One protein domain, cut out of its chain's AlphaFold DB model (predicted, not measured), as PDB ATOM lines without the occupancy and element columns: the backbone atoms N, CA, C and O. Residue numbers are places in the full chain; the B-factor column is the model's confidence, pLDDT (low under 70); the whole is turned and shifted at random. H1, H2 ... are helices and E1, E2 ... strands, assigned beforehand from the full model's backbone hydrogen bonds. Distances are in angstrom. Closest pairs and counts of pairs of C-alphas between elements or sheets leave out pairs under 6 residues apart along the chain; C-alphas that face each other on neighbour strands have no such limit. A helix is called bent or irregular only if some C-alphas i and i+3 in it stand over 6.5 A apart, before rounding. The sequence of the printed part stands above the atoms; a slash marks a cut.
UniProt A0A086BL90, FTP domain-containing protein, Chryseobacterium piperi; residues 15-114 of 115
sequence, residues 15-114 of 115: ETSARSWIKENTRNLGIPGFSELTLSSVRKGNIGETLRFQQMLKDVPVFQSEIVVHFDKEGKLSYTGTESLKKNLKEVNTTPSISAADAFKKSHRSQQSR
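AT A GLANCE: This is residues 15 to 114 of the 115 residues of the protein "FTP domain-containing protein" of Chryseobacterium piperi (UniProt A0A086BL90). A twisted sheet of four strands, E1 to E4, has one helix, H1, packed over one face, and from the body a long arm leads away to a second helix, H2, which sticks out on its own with residues 96 to 114. The arm makes much of the length: the C-alphas span 55 by 32 by 20 A, while the body without residues 96 to 114 spans 42 by 22 by 20 A. The printed part has 100 residues with two named helices and four named strands, in the order H1 E1 E2 E3 E4 H2. The sheet runs E1 E2 E3 E4, antiparallel throughout, and the class is mixed, helices and strands. The whole is loose, with a radius of gyration of the C-alphas of 17.4 A.

IN THESE COORDINATES: H1 is residues 15 to 29, 18.0 A long, and begins at C-alpha 15 (45.501, -26.322, 45.726). It is irregular: C-alphas 24 and 27 are 7.8 A apart. E1 is residues 36 to 45, 26.9 A. E2 is residues 48 to 57, 29.9 A. E3 is residues 60 to 71, 27.4 A, begins at C-alpha 60 (39.342, -45.467, 39.912) and bends by 87 degrees at residue 63. E4 is residues 77 to 83, 17.6 A. H2 is residues 100 to 112, 18.9 A, and ends at C-alpha 112 (53.319, -69.957, 44.059).

HOW THE PARTS SIT: The four strands form a meander, each strand the antiparallel neighbour of the one before. E1 and E2 are a hairpin at 159 degrees, with N 40 and O 52 within hydrogen-bond range at 2.8 A. E2 and E3 are a hairpin at 156 degrees, with N 53 and O 67 at 2.8 A. E3 and E4 are a hairpin at 160 degrees, with N 68 and O 81 at 2.8 A. E1 and E4 are edge strands and are apart. H1 is on the sheet, in two layers, a helix on one face of a sheet. Its closest C-alphas to E3 are those of Ala 18 and Val 69, 6.5 A apart, and to E2 those of Glu 15 and Leu 51, 7.5 A. H1 and E4 are near each other, with 8 pairs of C-alphas within 10 A. H2 is not on the sheet, and H1 and H2 are apart. In H2 every O i to N i+4 pair is within hydrogen-bond range; in H1, 9 of 11 are.

THE WHOLE: The C-alphas farthest apart are those of Glu 74 and Ser 113, 56.0 A. The printed part has no cut. The link from E4 to H2, residues 84 to 99, is long; that from H1 to E1 is short, and the three between strands are tight. The mean pLDDT of the printed part is 92.3, and residues 111 to 114 are under 70.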
ATOM      1  N   GLU A  15      46.381 -25.356  46.396       95.69
ATOM      2  CA  GLU A  15      45.501 -26.322  45.726       95.69
ATOM      3  C   GLU A  15      44.457 -25.627  44.846       95.69
ATOM      4  O   GLU A  15      44.281 -26.006  43.687       95.69
ATOM      5  N   THR A  16      43.809 -24.574  45.351       96.00
ATOM      6  CA  THR A  16      42.827 -23.800  44.580       96.00
ATOM      7  C   THR A  16      43.455 -23.199  43.323       96.00
ATOM      8  O   THR A  16      42.913 -23.366  42.232       96.00
ATOM      9  N   SER A  17      44.623 -22.564  43.445       97.12
ATOM     10  CA  SER A  17      45.343 -21.973  42.309       97.12
ATOM     11  C   SER A  17      45.764 -23.029  41.285       97.12
ATOM     12  O   SER A  17      45.614 -22.820  40.082       97.12
ATOM     13  N   ALA A  18      46.230 -24.192  41.747       97.38
ATOM     14  CA  ALA A  18      46.583 -25.314  40.885       97.38
ATOM     15  C   ALA A  18      45.365 -25.843  40.117       97.38
ATOM     16  O   ALA A  18      45.438 -26.047  38.907       97.38
ATOM     17  N   ARG A  19      44.226 -26.022  40.799       96.50
ATOM     18  CA  ARG A  19      42.971 -26.468  40.180       96.50
ATOM     19  C   ARG A  19      42.451 -25.463  39.155       96.50
ATOM     20  O   ARG A  19      41.996 -25.887  38.094       96.50
ATOM     21  N   SER A  20      42.548 -24.164  39.436       96.75
ATOM     22  CA  SER A  20      42.199 -23.113  38.474       96.75
ATOM     23  C   SER A  20      43.072 -23.193  37.224       96.75
ATOM     24  O   SER A  20      42.532 -23.296  36.125       96.75
ATOM     25  N   TRP A  21      44.398 -23.278  37.383       97.06
ATOM     26  CA  TRP A  21      45.309 -23.423  36.244       97.06
ATOM     27  C   TRP A  21      45.008 -24.685  35.424       97.06
ATOM     28  O   TRP A  21      44.915 -24.619  34.199       97.06
ATOM     29  N   ILE A  22      44.790 -25.830  36.082       96.00
ATOM     30  CA  ILE A  22      44.413 -27.081  35.407       96.00
ATOM     31  C   ILE A  22      43.131 -26.875  34.599       96.00
ATOM     32  O   ILE A  22      43.107 -27.216  33.421       96.00
ATOM     33  N   LYS A  23      42.092 -26.284  35.205       94.88
ATOM     34  CA  LYS A  23      40.792 -26.046  34.564       94.88
ATOM     35  C   LYS A  23      40.909 -25.147  33.332       94.88
ATOM     36  O   LYS A  23      40.287 -25.426  32.309       94.88
ATOM     37  N   GLU A  24      41.705 -24.089  33.424       95.38
ATOM     38  CA  GLU A  24      41.986 -23.168  32.316       95.38
ATOM     39  C   GLU A  24      42.754 -23.856  31.178       95.38
ATOM     40  O   GLU A  24      42.560 -23.531  30.007       95.38
ATOM     41  N   ASN A  25      43.570 -24.861  31.504       94.81
ATOM     42  CA  ASN A  25      44.415 -25.579  30.552       94.81
ATOM     43  C   ASN A  25      43.857 -26.948  30.127       94.81
ATOM     44  O   ASN A  25      44.467 -27.605  29.284       94.81
ATOM     45  N   THR A  26      42.690 -27.376  30.628       90.44
ATOM     46  CA  THR A  26      42.112 -28.719  30.404       90.44
ATOM     47  C   THR A  26      42.089 -29.123  28.931       90.44
ATOM     48  O   THR A  26      42.448 -30.251  28.588       90.44
ATOM     49  N   ARG A  27      41.712 -28.192  28.041       88.44
ATOM     50  CA  ARG A  27      41.661 -28.436  26.590       88.44
ATOM     51  C   ARG A  27      43.046 -28.708  26.001       88.44
ATOM     52  O   ARG A  27      43.199 -29.655  25.239       88.44
ATOM     53  N   ASN A  28      44.052 -27.931  26.397       91.88
ATOM     54  CA  ASN A  28      45.437 -28.085  25.935       91.88
ATOM     55  C   ASN A  28      46.076 -29.365  26.489       91.88
ATOM     56  O   ASN A  28      46.841 -30.047  25.806       91.88
ATOM     57  N   LEU A  29      45.723 -29.714  27.725       91.12
ATOM     58  CA  LEU A  29      46.153 -30.945  28.381       91.12
ATOM     59  C   LEU A  29      45.502 -32.188  27.753       91.12
ATOM     60  O   LEU A  29      46.025 -33.291  27.904       91.12
ATOM     61  N   GLY A  30      44.412 -32.012  26.997       89.94
ATOM     62  CA  GLY A  30      43.686 -33.089  26.333       89.94
ATOM     63  C   GLY A  30      42.966 -34.004  27.319       89.94
ATOM     64  O   GLY A  30      42.832 -35.190  27.047       89.94
ATOM     65  N   ILE A  31      42.561 -33.485  28.480       88.25
ATOM     66  CA  ILE A  31      41.877 -34.277  29.507       88.25
ATOM     67  C   ILE A  31      40.412 -34.455  29.084       88.25
ATOM     68  O   ILE A  31      39.723 -33.453  28.862       88.25
ATOM     69  N   PRO A  32      39.905 -35.694  28.978       87.00
ATOM     70  CA  PRO A  32      38.501 -35.930  28.661       87.00
ATOM     71  C   PRO A  32      37.573 -35.396  29.757       87.00
ATOM     72  O   PRO A  32      37.863 -35.550  30.938       87.00
ATOM     73  N   GLY A  33      36.424 -34.828  29.382       85.88
ATOM     74  CA  GLY A  33      35.496 -34.195  30.336       85.88
ATOM     75  C   GLY A  33      34.839 -35.138  31.353       85.88
ATOM     76  O   GLY A  33      34.317 -34.671  32.355       85.88
ATOM     77  N   PHE A  34      34.875 -36.452  31.112       86.56
ATOM     78  CA  PHE A  34      34.417 -37.491  32.046       86.56
ATOM     79  C   PHE A  34      35.523 -37.981  32.995       86.56
ATOM     80  O   PHE A  34      35.306 -38.901  33.783       86.56
ATOM     81  N   SER A  35      36.736 -37.440  32.867       90.75
ATOM     82  CA  SER A  35      37.861 -37.761  33.731       90.75
ATOM     83  C   SER A  35      38.025 -36.683  34.792       90.75
ATOM     84  O   SER A  35      37.970 -35.490  34.499       90.75
ATOM     85  N   GLU A  36      38.267 -37.117  36.022       93.50
ATOM     86  CA  GLU A  36      38.480 -36.231  37.160       93.50
ATOM     87  C   GLU A  36      39.961 -36.180  37.547       93.50
ATOM     88  O   GLU A  36      40.766 -37.015  37.125       93.50
ATOM     89  N   LEU A  37      40.330 -35.186  38.354       94.56
ATOM     90  CA  LEU A  37      41.679 -35.021  38.887       94.56
ATOM     91  C   LEU A  37      41.628 -34.808  40.397       94.56
ATOM     92  O   LEU A  37      41.079 -33.815  40.891       94.56
ATOM     93  N   THR A  38      42.279 -35.715  41.116       94.94
ATOM     94  CA  THR A  38      42.346 -35.701  42.578       94.94
ATOM     95  C   THR A  38      43.768 -35.404  43.019       94.94
ATOM     96  O   THR A  38      44.716 -35.984  42.495       94.94
ATOM     97  N   LEU A  39      43.934 -34.499  43.984       95.50
ATOM     98  CA  LEU A  39      45.235 -34.223  44.588       95.50
ATOM     99  C   LEU A  39      45.753 -35.502  45.266       95.50
ATOM    100  O   LEU A  39      45.132 -36.000  46.202       95.50
ATOM    101  N   SER A  40      46.863 -36.050  44.774       93.94
ATOM    102  CA  SER A  40      47.447 -37.303  45.261       93.94
ATOM    103  C   SER A  40      48.620 -37.080  46.208       93.94
ATOM    104  O   SER A  40      48.850 -37.892  47.102       93.94
ATOM    105  N   SER A  41      49.371 -35.987  46.036       94.62
ATOM    106  CA  SER A  41      50.477 -35.644  46.933       94.62
ATOM    107  C   SER A  41      50.817 -34.160  46.918       94.62
ATOM    108  O   SER A  41      50.606 -33.460  45.923       94.62
ATOM    109  N   VAL A  42      51.395 -33.707  48.031       96.19
ATOM    110  CA  VAL A  42      51.906 -32.354  48.222       96.19
ATOM    111  C   VAL A  42      53.302 -32.431  48.829       96.19
ATOM    112  O   VAL A  42      53.505 -32.906  49.946       96.19
ATOM    113  N   ARG A  43      54.295 -31.911  48.115       95.12
ATOM    114  CA  ARG A  43      55.678 -31.852  48.586       95.12
ATOM    115  C   ARG A  43      56.108 -30.407  48.782       95.12
ATOM    116  O   ARG A  43      56.386 -29.704  47.817       95.12
ATOM    117  N   LYS A  44      56.219 -29.998  50.044       95.06
ATOM    118  CA  LYS A  44      56.795 -28.709  50.448       95.06
ATOM    119  C   LYS A  44      58.312 -28.841  50.577       95.06
ATOM    120  O   LYS A  44      58.805 -29.851  51.077       95.06
ATOM    121  N   GLY A  45      59.055 -27.841  50.121       91.62
ATOM    122  CA  GLY A  45      60.511 -27.823  50.205       91.62
ATOM    123  C   GLY A  45      61.093 -26.415  50.140       91.62
ATOM    124  O   GLY A  45      60.384 -25.423  50.000       91.62
ATOM    125  N   ASN A  46      62.421 -26.329  50.198       94.12
ATOM    126  CA  ASN A  46      63.147 -25.057  50.280       94.12
ATOM    127  C   ASN A  46      63.051 -24.178  49.027       94.12
ATOM    128  O   ASN A  46      63.614 -23.088  49.036       94.12
ATOM    129  N   ILE A  47      62.390 -24.635  47.967       94.00
ATOM    130  CA  ILE A  47      62.183 -23.891  46.718       94.00
ATOM    131  C   ILE A  47      60.701 -23.611  46.438       94.00
ATOM    132  O   ILE A  47      60.390 -23.010  45.422       94.00
ATOM    133  N   GLY A  48      59.797 -24.026  47.334       96.12
ATOM    134  CA  GLY A  48      58.353 -23.887  47.163       96.12
ATOM    135  C   GLY A  48      57.617 -25.210  47.363       96.12
ATOM    136  O   GLY A  48      58.032 -26.057  48.159       96.12
ATOM    137  N   GLU A  49      56.521 -25.403  46.637       97.25
ATOM    138  CA  GLU A  49      55.585 -26.505  46.853       97.25
ATOM    139  C   GLU A  49      55.194 -27.182  45.539       97.25
ATOM    140  O   GLU A  49      54.853 -26.523  44.561       97.25
ATOM    141  N   THR A  50      55.281 -28.509  45.488       97.56
ATOM    142  CA  THR A  50      54.886 -29.319  44.330       97.56
ATOM    143  C   THR A  50      53.619 -30.095  44.659       97.56
ATOM    144  O   THR A  50      53.597 -30.857  45.622       97.56
ATOM    145  N   LEU A  51      52.586 -29.939  43.841       97.81
ATOM    146  CA  LEU A  51      51.321 -30.654  43.929       97.81
ATOM    147  C   LEU A  51      51.242 -31.654  42.773       97.81
ATOM    148  O   LEU A  51      51.560 -31.308  41.630       97.81
ATOM    149  N   ARG A  52      50.807 -32.883  43.057       97.31
ATOM    150  CA  ARG A  52      50.506 -33.892  42.031       97.31
ATOM    151  C   ARG A  52      49.026 -34.216  42.027       97.31
ATOM    152  O   ARG A  52      48.448 -34.478  43.077       97.31
ATOM    153  N   PHE A  53      48.437 -34.235  40.842       96.69
ATOM    154  CA  PHE A  53      47.042 -34.579  40.620       96.69
ATOM    155  C   PHE A  53      46.962 -35.881  39.833       96.69
ATOM    156  O   PHE A  53      47.445 -35.950  38.707       96.69
ATOM    157  N   GLN A  54      46.351 -36.897  40.428       96.94
ATOM    158  CA  GLN A  54      46.100 -38.200  39.825       96.94
ATOM    159  C   GLN A  54      44.831 -38.136  38.975       96.94
ATOM    160  O   GLN A  54      43.780 -37.697  39.446       96.94
ATOM    161  N   GLN A  55      44.917 -38.603  37.730       96.38
ATOM    162  CA  GLN A  55      43.756 -38.770  36.864       96.38
ATOM    163  C   GLN A  55      42.879 -39.915  37.376       96.38
ATOM    164  O   GLN A  55      43.375 -41.010  37.651       96.38
ATOM    165  N   MET A  56      41.577 -39.669  37.445       96.00
ATOM    166  CA  MET A  56      40.559 -40.606  37.901       96.00
ATOM    167  C   MET A  56      39.533 -40.858  36.792       96.00
ATOM    168  O   MET A  56      39.237 -39.984  35.968       96.00
ATOM    169  N   LEU A  57      38.967 -42.061  36.798       95.06
ATOM    170  CA  LEU A  57      37.800 -42.447  36.017       95.06
ATOM    171  C   LEU A  57      36.831 -43.179  36.947       95.06
ATOM    172  O   LEU A  57      37.149 -44.284  37.379       95.06
ATOM    173  N   LYS A  58      35.667 -42.586  37.246       93.12
ATOM    174  CA  LYS A  58      34.648 -43.186  38.136       93.12
ATOM    175  C   LYS A  58      35.265 -43.686  39.453       93.12
ATOM    176  O   LYS A  58      35.200 -44.875  39.753       93.12
ATOM    177  N   ASP A  59      35.966 -42.790  40.147       92.00
ATOM    178  CA  ASP A  59      36.701 -43.054  41.396       92.00
ATOM    179  C   ASP A  59      37.842 -44.087  41.318       92.00
ATOM    180  O   ASP A  59      38.465 -44.410  42.331       92.00
ATOM    181  N   VAL A  60      38.200 -44.565  40.121       94.50
ATOM    182  CA  VAL A  60      39.342 -45.467  39.912       94.50
ATOM    183  C   VAL A  60      40.540 -44.692  39.351       94.50
ATOM    184  O   VAL A  60      40.401 -44.019  38.325       94.50
ATOM    185  N   PRO A  61      41.732 -44.780  39.971       95.50
ATOM    186  CA  PRO A  61      42.916 -44.086  39.478       95.50
ATOM    187  C   PRO A  61      43.401 -44.680  38.154       95.50
ATOM    188  O   PRO A  61      43.571 -45.894  38.010       95.50
ATOM    189  N   VAL A  62      43.678 -43.812  37.184       94.94
ATOM    190  CA  VAL A  62      44.289 -44.197  35.910       94.94
ATOM    191  C   VAL A  62      45.792 -44.374  36.118       94.94
ATOM    192  O   VAL A  62      46.507 -43.429  36.446       94.94
ATOM    193  N   PHE A  63      46.285 -45.595  35.922       92.69
ATOM    194  CA  PHE A  63      47.671 -45.958  36.219       92.69
ATOM    195  C   PHE A  63      48.701 -44.982  35.621       92.69
ATOM    196  O   PHE A  63      48.696 -44.731  34.411       92.69
ATOM    197  N   GLN A  64      49.587 -44.470  36.488       92.00
ATOM    198  CA  GLN A  64      50.685 -43.547  36.164       92.00
ATOM    199  C   GLN A  64      50.254 -42.277  35.425       92.00
ATOM    200  O   GLN A  64      51.040 -41.718  34.675       92.00
ATOM    201  N   SER A  65      49.012 -41.834  35.581       95.19
ATOM    202  CA  SER A  65      48.493 -40.683  34.853       95.19
ATOM    203  C   SER A  65      48.358 -39.483  35.781       95.19
ATOM    204  O   SER A  65      47.400 -39.401  36.552       95.19
ATOM    205  N   GLU A  66      49.322 -38.563  35.725       96.50
ATOM    206  CA  GLU A  66      49.394 -37.436  36.657       96.50
ATOM    207  C   GLU A  66      49.636 -36.086  35.974       96.50
ATOM    208  O   GLU A  66      50.209 -35.983  34.885       96.50
ATOM    209  N   ILE A  67      49.254 -35.026  36.683       97.31
ATOM    210  CA  ILE A  67      49.655 -33.646  36.411       97.31
ATOM    211  C   ILE A  67      50.465 -33.142  37.593       97.31
ATOM    212  O   ILE A  67      50.058 -33.295  38.744       97.31
ATOM    213  N   VAL A  68      51.598 -32.517  37.304       97.62
ATOM    214  CA  VAL A  68      52.499 -31.930  38.293       97.62
ATOM    215  C   VAL A  68      52.444 -30.418  38.160       97.62
ATOM    216  O   VAL A  68      52.594 -29.884  37.063       97.62
ATOM    217  N   VAL A  69      52.252 -29.733  39.281       98.06
ATOM    218  CA  VAL A  69      52.198 -28.273  39.367       98.06
ATOM    219  C   VAL A  69      53.140 -27.839  40.482       98.06
ATOM    220  O   VAL A  69      53.078 -28.379  41.583       98.06
ATOM    221  N   HIS A  70      54.028 -26.888  40.216       98.38
ATOM    222  CA  HIS A  70      54.954 -26.353  41.209       98.38
ATOM    223  C   HIS A  70      54.781 -24.846  41.347       98.38
ATOM    224  O   HIS A  70      54.769 -24.124  40.349       98.38
ATOM    225  N   PHE A  71      54.683 -24.395  42.594       98.38
ATOM    226  CA  PHE A  71      54.722 -22.990  42.968       98.38
ATOM    227  C   PHE A  71      56.038 -22.692  43.679       98.38
ATOM    228  O   PHE A  71      56.476 -23.497  44.505       98.38
ATOM    229  N   ASP A  72      56.657 -21.555  43.363       97.38
ATOM    230  CA  ASP A  72      57.808 -21.033  44.103       97.38
ATOM    231  C   ASP A  72      57.397 -20.460  45.478       97.38
ATOM    232  O   ASP A  72      56.248 -20.581  45.916       97.38
ATOM    233  N   LYS A  73      58.349 -19.865  46.206       95.44
ATOM    234  CA  LYS A  73      58.101 -19.302  47.547       95.44
ATOM    235  C   LYS A  73      57.203 -18.075  47.524       95.44
ATOM    236  O   LYS A  73      56.530 -17.790  48.511       95.44
ATOM    237  N   GLU A  74      57.206 -17.359  46.413       95.56
ATOM    238  CA  GLU A  74      56.390 -16.183  46.161       95.56
ATOM    239  C   GLU A  74      54.966 -16.574  45.728       95.56
ATOM    240  O   GLU A  74      54.119 -15.703  45.525       95.56
ATOM    241  N   GLY A  75      54.685 -17.877  45.602       95.25
ATOM    242  CA  GLY A  75      53.393 -18.414  45.194       95.25
ATOM    243  C   GLY A  75      53.135 -18.299  43.695       95.25
ATOM    244  O   GLY A  75      51.987 -18.418  43.261       95.25
ATOM    245  N   LYS A  76      54.173 -18.061  42.889       97.19
ATOM    246  CA  LYS A  76      54.070 -18.027  41.432       97.19
ATOM    247  C   LYS A  76      54.256 -19.422  40.872       97.19
ATOM    248  O   LYS A  76      55.071 -20.210  41.344       97.19
ATOM    249  N   LEU A  77      53.495 -19.718  39.827       97.38
ATOM    250  CA  LEU A  77      53.613 -20.972  39.106       97.38
ATOM    251  C   LEU A  77      54.967 -21.027  38.384       97.38
ATOM    252  O   LEU A  77      55.200 -20.264  37.449       97.38
ATOM    253  N   SER A  78      55.849 -21.921  38.823       97.31
ATOM    254  CA  SER A  78      57.232 -22.016  38.342       97.31
ATOM    255  C   SER A  78      57.477 -23.237  37.454       97.31
ATOM    256  O   SER A  78      58.386 -23.223  36.627       97.31
ATOM    257  N   TYR A  79      56.652 -24.284  37.572       97.44
ATOM    258  CA  TYR A  79      56.708 -25.450  36.691       97.44
ATOM    259  C   TYR A  79      55.352 -26.144  36.563       97.44
ATOM    260  O   TYR A  79      54.589 -26.241  37.526       97.44
ATOM    261  N   THR A  80      55.084 -26.684  35.371       97.44
ATOM    262  CA  THR A  80      53.979 -27.616  35.127       97.44
ATOM    263  C   THR A  80      54.436 -28.757  34.232       97.44
ATOM    264  O   THR A  80      55.285 -28.569  33.361       97.44
ATOM    265  N   GLY A  81      53.880 -29.944  34.446       96.00
ATOM    266  CA  GLY A  81      54.208 -31.126  33.659       96.00
ATOM    267  C   GLY A  81      53.090 -32.157  33.685       96.00
ATOM    268  O   GLY A  81      52.228 -32.147  34.564       96.00
ATOM    269  N   THR A  82      53.113 -33.060  32.712       95.56
ATOM    270  CA  THR A  82      52.208 -34.209  32.653       95.56
ATOM    271  C   THR A  82      53.032 -35.483  32.668       95.56
ATOM    272  O   THR A  82      53.862 -35.676  31.782       95.56
ATOM    273  N   GLU A  83      52.766 -36.369  33.617       93.88
ATOM    274  CA  GLU A  83      53.420 -37.673  33.695       93.88
ATOM    275  C   GLU A  83      52.469 -38.713  33.113       93.88
ATOM    276  O   GLU A  83      51.444 -39.028  33.709       93.88
ATOM    277  N   SER A  84      52.770 -39.183  31.896       93.50
ATOM    278  CA  SER A  84      52.008 -40.221  31.177       93.50
ATOM    279  C   SER A  84      50.485 -40.005  31.094       93.50
ATOM    280  O   SER A  84      49.738 -40.973  30.889       93.50
ATOM    281  N   LEU A  85      50.047 -38.741  31.177       93.81
ATOM    282  CA  LEU A  85      48.645 -38.331  31.180       93.81
ATOM    283  C   LEU A  85      47.879 -38.934  29.994       93.81
ATOM    284  O   LEU A  85      48.255 -38.759  28.828       93.81
ATOM    285  N   LYS A  86      46.785 -39.648  30.274       93.06
ATOM    286  CA  LYS A  86      45.984 -40.317  29.239       93.06
ATOM    287  C   LYS A  86      44.983 -39.349  28.613       93.06
ATOM    288  O   LYS A  86      43.896 -39.126  29.143       93.06
ATOM    289  N   LYS A  87      45.349 -38.826  27.439       90.38
ATOM    290  CA  LYS A  87      44.531 -37.881  26.656       90.38
ATOM    291  C   LYS A  87      43.356 -38.542  25.928       90.38
ATOM    292  O   LYS A  87      42.256 -38.016  25.886       90.38
ATOM    293  N   ASN A  88      43.577 -39.744  25.401       86.69
ATOM    294  CA  ASN A  88      42.576 -40.506  24.645       86.69
ATOM    295  C   ASN A  88      41.957 -41.615  25.502       86.69
ATOM    296  O   ASN A  88      41.830 -42.759  25.056       86.69
ATOM    297  N   LEU A  89      41.652 -41.305  26.765       88.19
ATOM    298  CA  LEU A  89      40.960 -42.253  27.628       88.19
ATOM    299  C   LEU A  89      39.610 -42.582  26.984       88.19
ATOM    300  O   LEU A  89      38.953 -41.706  26.429       88.19
ATOM    301  N   LYS A  90      39.214 -43.850  27.023       89.75
ATOM    302  CA  LYS A  90      37.855 -44.256  26.667       89.75
ATOM    303  C   LYS A  90      37.077 -44.422  27.953       89.75
ATOM    304  O   LYS A  90      37.621 -44.916  28.940       89.75
ATOM    305  N   GLU A  91      35.814 -44.036  27.932       89.69
ATOM    306  CA  GLU A  91      34.947 -44.350  29.050       89.69
ATOM    307  C   GLU A  91      34.737 -45.870  29.107       89.69
ATOM    308  O   GLU A  91      34.384 -46.502  28.111       89.69
ATOM    309  N   VAL A  92      35.008 -46.465  30.269       90.75
ATOM    310  CA  VAL A  92      34.868 -47.905  30.507       90.75
ATOM    311  C   VAL A  92      34.054 -48.163  31.771       90.75
ATOM    312  O   VAL A  92      33.813 -47.261  32.582       90.75
ATOM    313  N   ASN A  93      33.596 -49.403  31.925       91.62
ATOM    314  CA  ASN A  93      33.006 -49.872  33.169       91.62
ATOM    315  C   ASN A  93      34.129 -50.183  34.170       91.62
ATOM    316  O   ASN A  93      35.034 -50.956  33.860       91.62
ATOM    317  N   THR A  94      34.070 -49.567  35.347       93.38
ATOM    318  CA  THR A  94      35.040 -49.745  36.434       93.38
ATOM    319  C   THR A  94      34.538 -50.680  37.538       93.38
ATOM    320  O   THR A  94      35.261 -50.929  38.502       93.38
ATOM    321  N   THR A  95      33.336 -51.248  37.397       94.69
ATOM    322  CA  THR A  95      32.783 -52.235  38.329       94.69
ATOM    323  C   THR A  95      33.537 -53.561  38.200       94.69
ATOM    324  O   THR A  95      33.523 -54.176  37.128       94.69
ATOM    325  N   PRO A  96      34.185 -54.044  39.272       93.06
ATOM    326  CA  PRO A  96      34.933 -55.288  39.216       93.06
ATOM    327  C   PRO A  96      33.989 -56.496  39.136       93.06
ATOM    328  O   PRO A  96      32.969 -56.554  39.818       93.06
ATOM    329  N   SER A  97      34.352 -57.501  38.336       94.94
ATOM    330  CA  SER A  97      33.606 -58.768  38.237       94.94
ATOM    331  C   SER A  97      33.908 -59.752  39.372       94.94
ATOM    332  O   SER A  97      33.222 -60.760  39.519       94.94
ATOM    333  N   ILE A  98      34.949 -59.481  40.164       94.25
ATOM    334  CA  ILE A  98      35.362 -60.279  41.320       94.25
ATOM    335  C   ILE A  98      35.638 -59.369  42.512       94.25
ATOM    336  O   ILE A  98      36.029 -58.215  42.346       94.25
ATOM    337  N   SER A  99      35.482 -59.899  43.723       95.25
ATOM    338  CA  SER A  99      35.810 -59.154  44.936       95.25
ATOM    339  C   SER A  99      37.321 -58.909  45.058       95.25
ATOM    340  O   SER A  99      38.144 -59.676  44.545       95.25
ATOM    341  N   ALA A 100      37.709 -57.869  45.801       92.19
ATOM    342  CA  ALA A 100      39.116 -57.605  46.109       92.19
ATOM    343  C   ALA A 100      39.780 -58.774  46.870       92.19
ATOM    344  O   ALA A 100      40.938 -59.106  46.614       92.19
ATOM    345  N   ALA A 101      39.035 -59.441  47.762       93.44
ATOM    346  CA  ALA A 101      39.517 -60.603  48.510       93.44
ATOM    347  C   ALA A 101      39.822 -61.793  47.583       93.44
ATOM    348  O   ALA A 101      40.878 -62.423  47.694       93.44
ATOM    349  N   ASP A 102      38.940 -62.066  46.617       93.50
ATOM    350  CA  ASP A 102      39.155 -63.126  45.631       93.50
ATOM    351  C   ASP A 102      40.312 -62.802  44.686       93.50
ATOM    352  O   ASP A 102      41.105 -63.689  44.356       93.50
ATOM    353  N   ALA A 103      40.446 -61.536  44.275       91.50
ATOM    354  CA  ALA A 103      41.575 -61.074  43.471       91.50
ATOM    355  C   ALA A 103      42.913 -61.325  44.191       91.50
ATOM    356  O   ALA A 103      43.841 -61.881  43.598       91.50
ATOM    357  N   PHE A 104      42.989 -61.011  45.489       91.56
ATOM    358  CA  PHE A 104      44.181 -61.245  46.307       91.56
ATOM    359  C   PHE A 104      44.501 -62.739  46.481       91.56
ATOM    360  O   PHE A 104      45.653 -63.163  46.380       91.56
ATOM    361  N   LYS A 105      43.480 -63.577  46.686       92.50
ATOM    362  CA  LYS A 105      43.659 -65.033  46.786       92.50
ATOM    363  C   LYS A 105      44.176 -65.639  45.476       92.50
ATOM    364  O   LYS A 105      45.035 -66.523  45.502       92.50
ATOM    365  N   LYS A 106      43.668 -65.174  44.329       89.31
ATOM    366  CA  LYS A 106      44.124 -65.614  42.999       89.31
ATOM    367  C   LYS A 106      45.570 -65.185  42.721       89.31
ATOM    368  O   LYS A 106      46.333 -65.995  42.193       89.31
ATOM    369  N   SER A 107      45.969 -63.971  43.115       85.69
ATOM    370  CA  SER A 107      47.341 -63.487  42.901       85.69
ATOM    371  C   SER A 107      48.375 -64.328  43.660       85.69
ATOM    372  O   SER A 107      49.348 -64.773  43.050       85.69
ATOM    373  N   HIS A 108      48.120 -64.666  44.929       80.75
ATOM    374  CA  HIS A 108      48.999 -65.533  45.729       80.75
ATOM    375  C   HIS A 108      49.224 -66.909  45.088       80.75
ATOM    376  O   HIS A 108      50.359 -67.377  44.994       80.75
ATOM    377  N   ARG A 109      48.158 -67.544  44.585       75.44
ATOM    378  CA  ARG A 109      48.262 -68.845  43.899       75.44
ATOM    379  C   ARG A 109      49.107 -68.758  42.628       75.44
ATOM    380  O   ARG A 109      49.931 -69.632  42.377       75.44
ATOM    381  N   SER A 110      48.937 -67.688  41.846       73.94
ATOM    382  CA  SER A 110      49.713 -67.480  40.616       73.94
ATOM    383  C   SER A 110      51.211 -67.272  40.874       73.94
ATOM    384  O   SER A 110      52.034 -67.688  40.064       73.94
ATOM    385  N   GLN A 111      51.571 -66.676  42.016       69.19
ATOM    386  CA  GLN A 111      52.963 -66.487  42.431       69.19
ATOM    387  C   GLN A 111      53.603 -67.795  42.907       69.19
ATOM    388  O   GLN A 111      54.772 -68.038  42.621       69.19
ATOM    389  N   GLN A 112      52.842 -68.649  43.597       68.06
ATOM    390  CA  GLN A 112      53.319 -69.957  44.059       68.06
ATOM    391  C   GLN A 112      53.516 -70.955  42.914       68.06
ATOM    392  O   GLN A 112      54.471 -71.711  42.944       68.06
ATOM    393  N   SER A 113      52.675 -70.915  41.876       63.62
ATOM    394  CA  SER A 113      52.806 -71.775  40.686       63.62
ATOM    395  C   SER A 113      53.998 -71.424  39.778       63.62
ATOM    396  O   SER A 113      54.240 -72.134  38.804       63.62
ATOM    397  N   ARG A 114      54.691 -70.305  40.029       57.53
ATOM    398  CA  ARG A 114      55.870 -69.852  39.268       57.53
ATOM    399  C   ARG A 114      57.194 -70.098  40.004       57.53
ATOM    400  O   ARG A 114      58.225 -69.607  39.550       57.53
TER     401      ARG A 114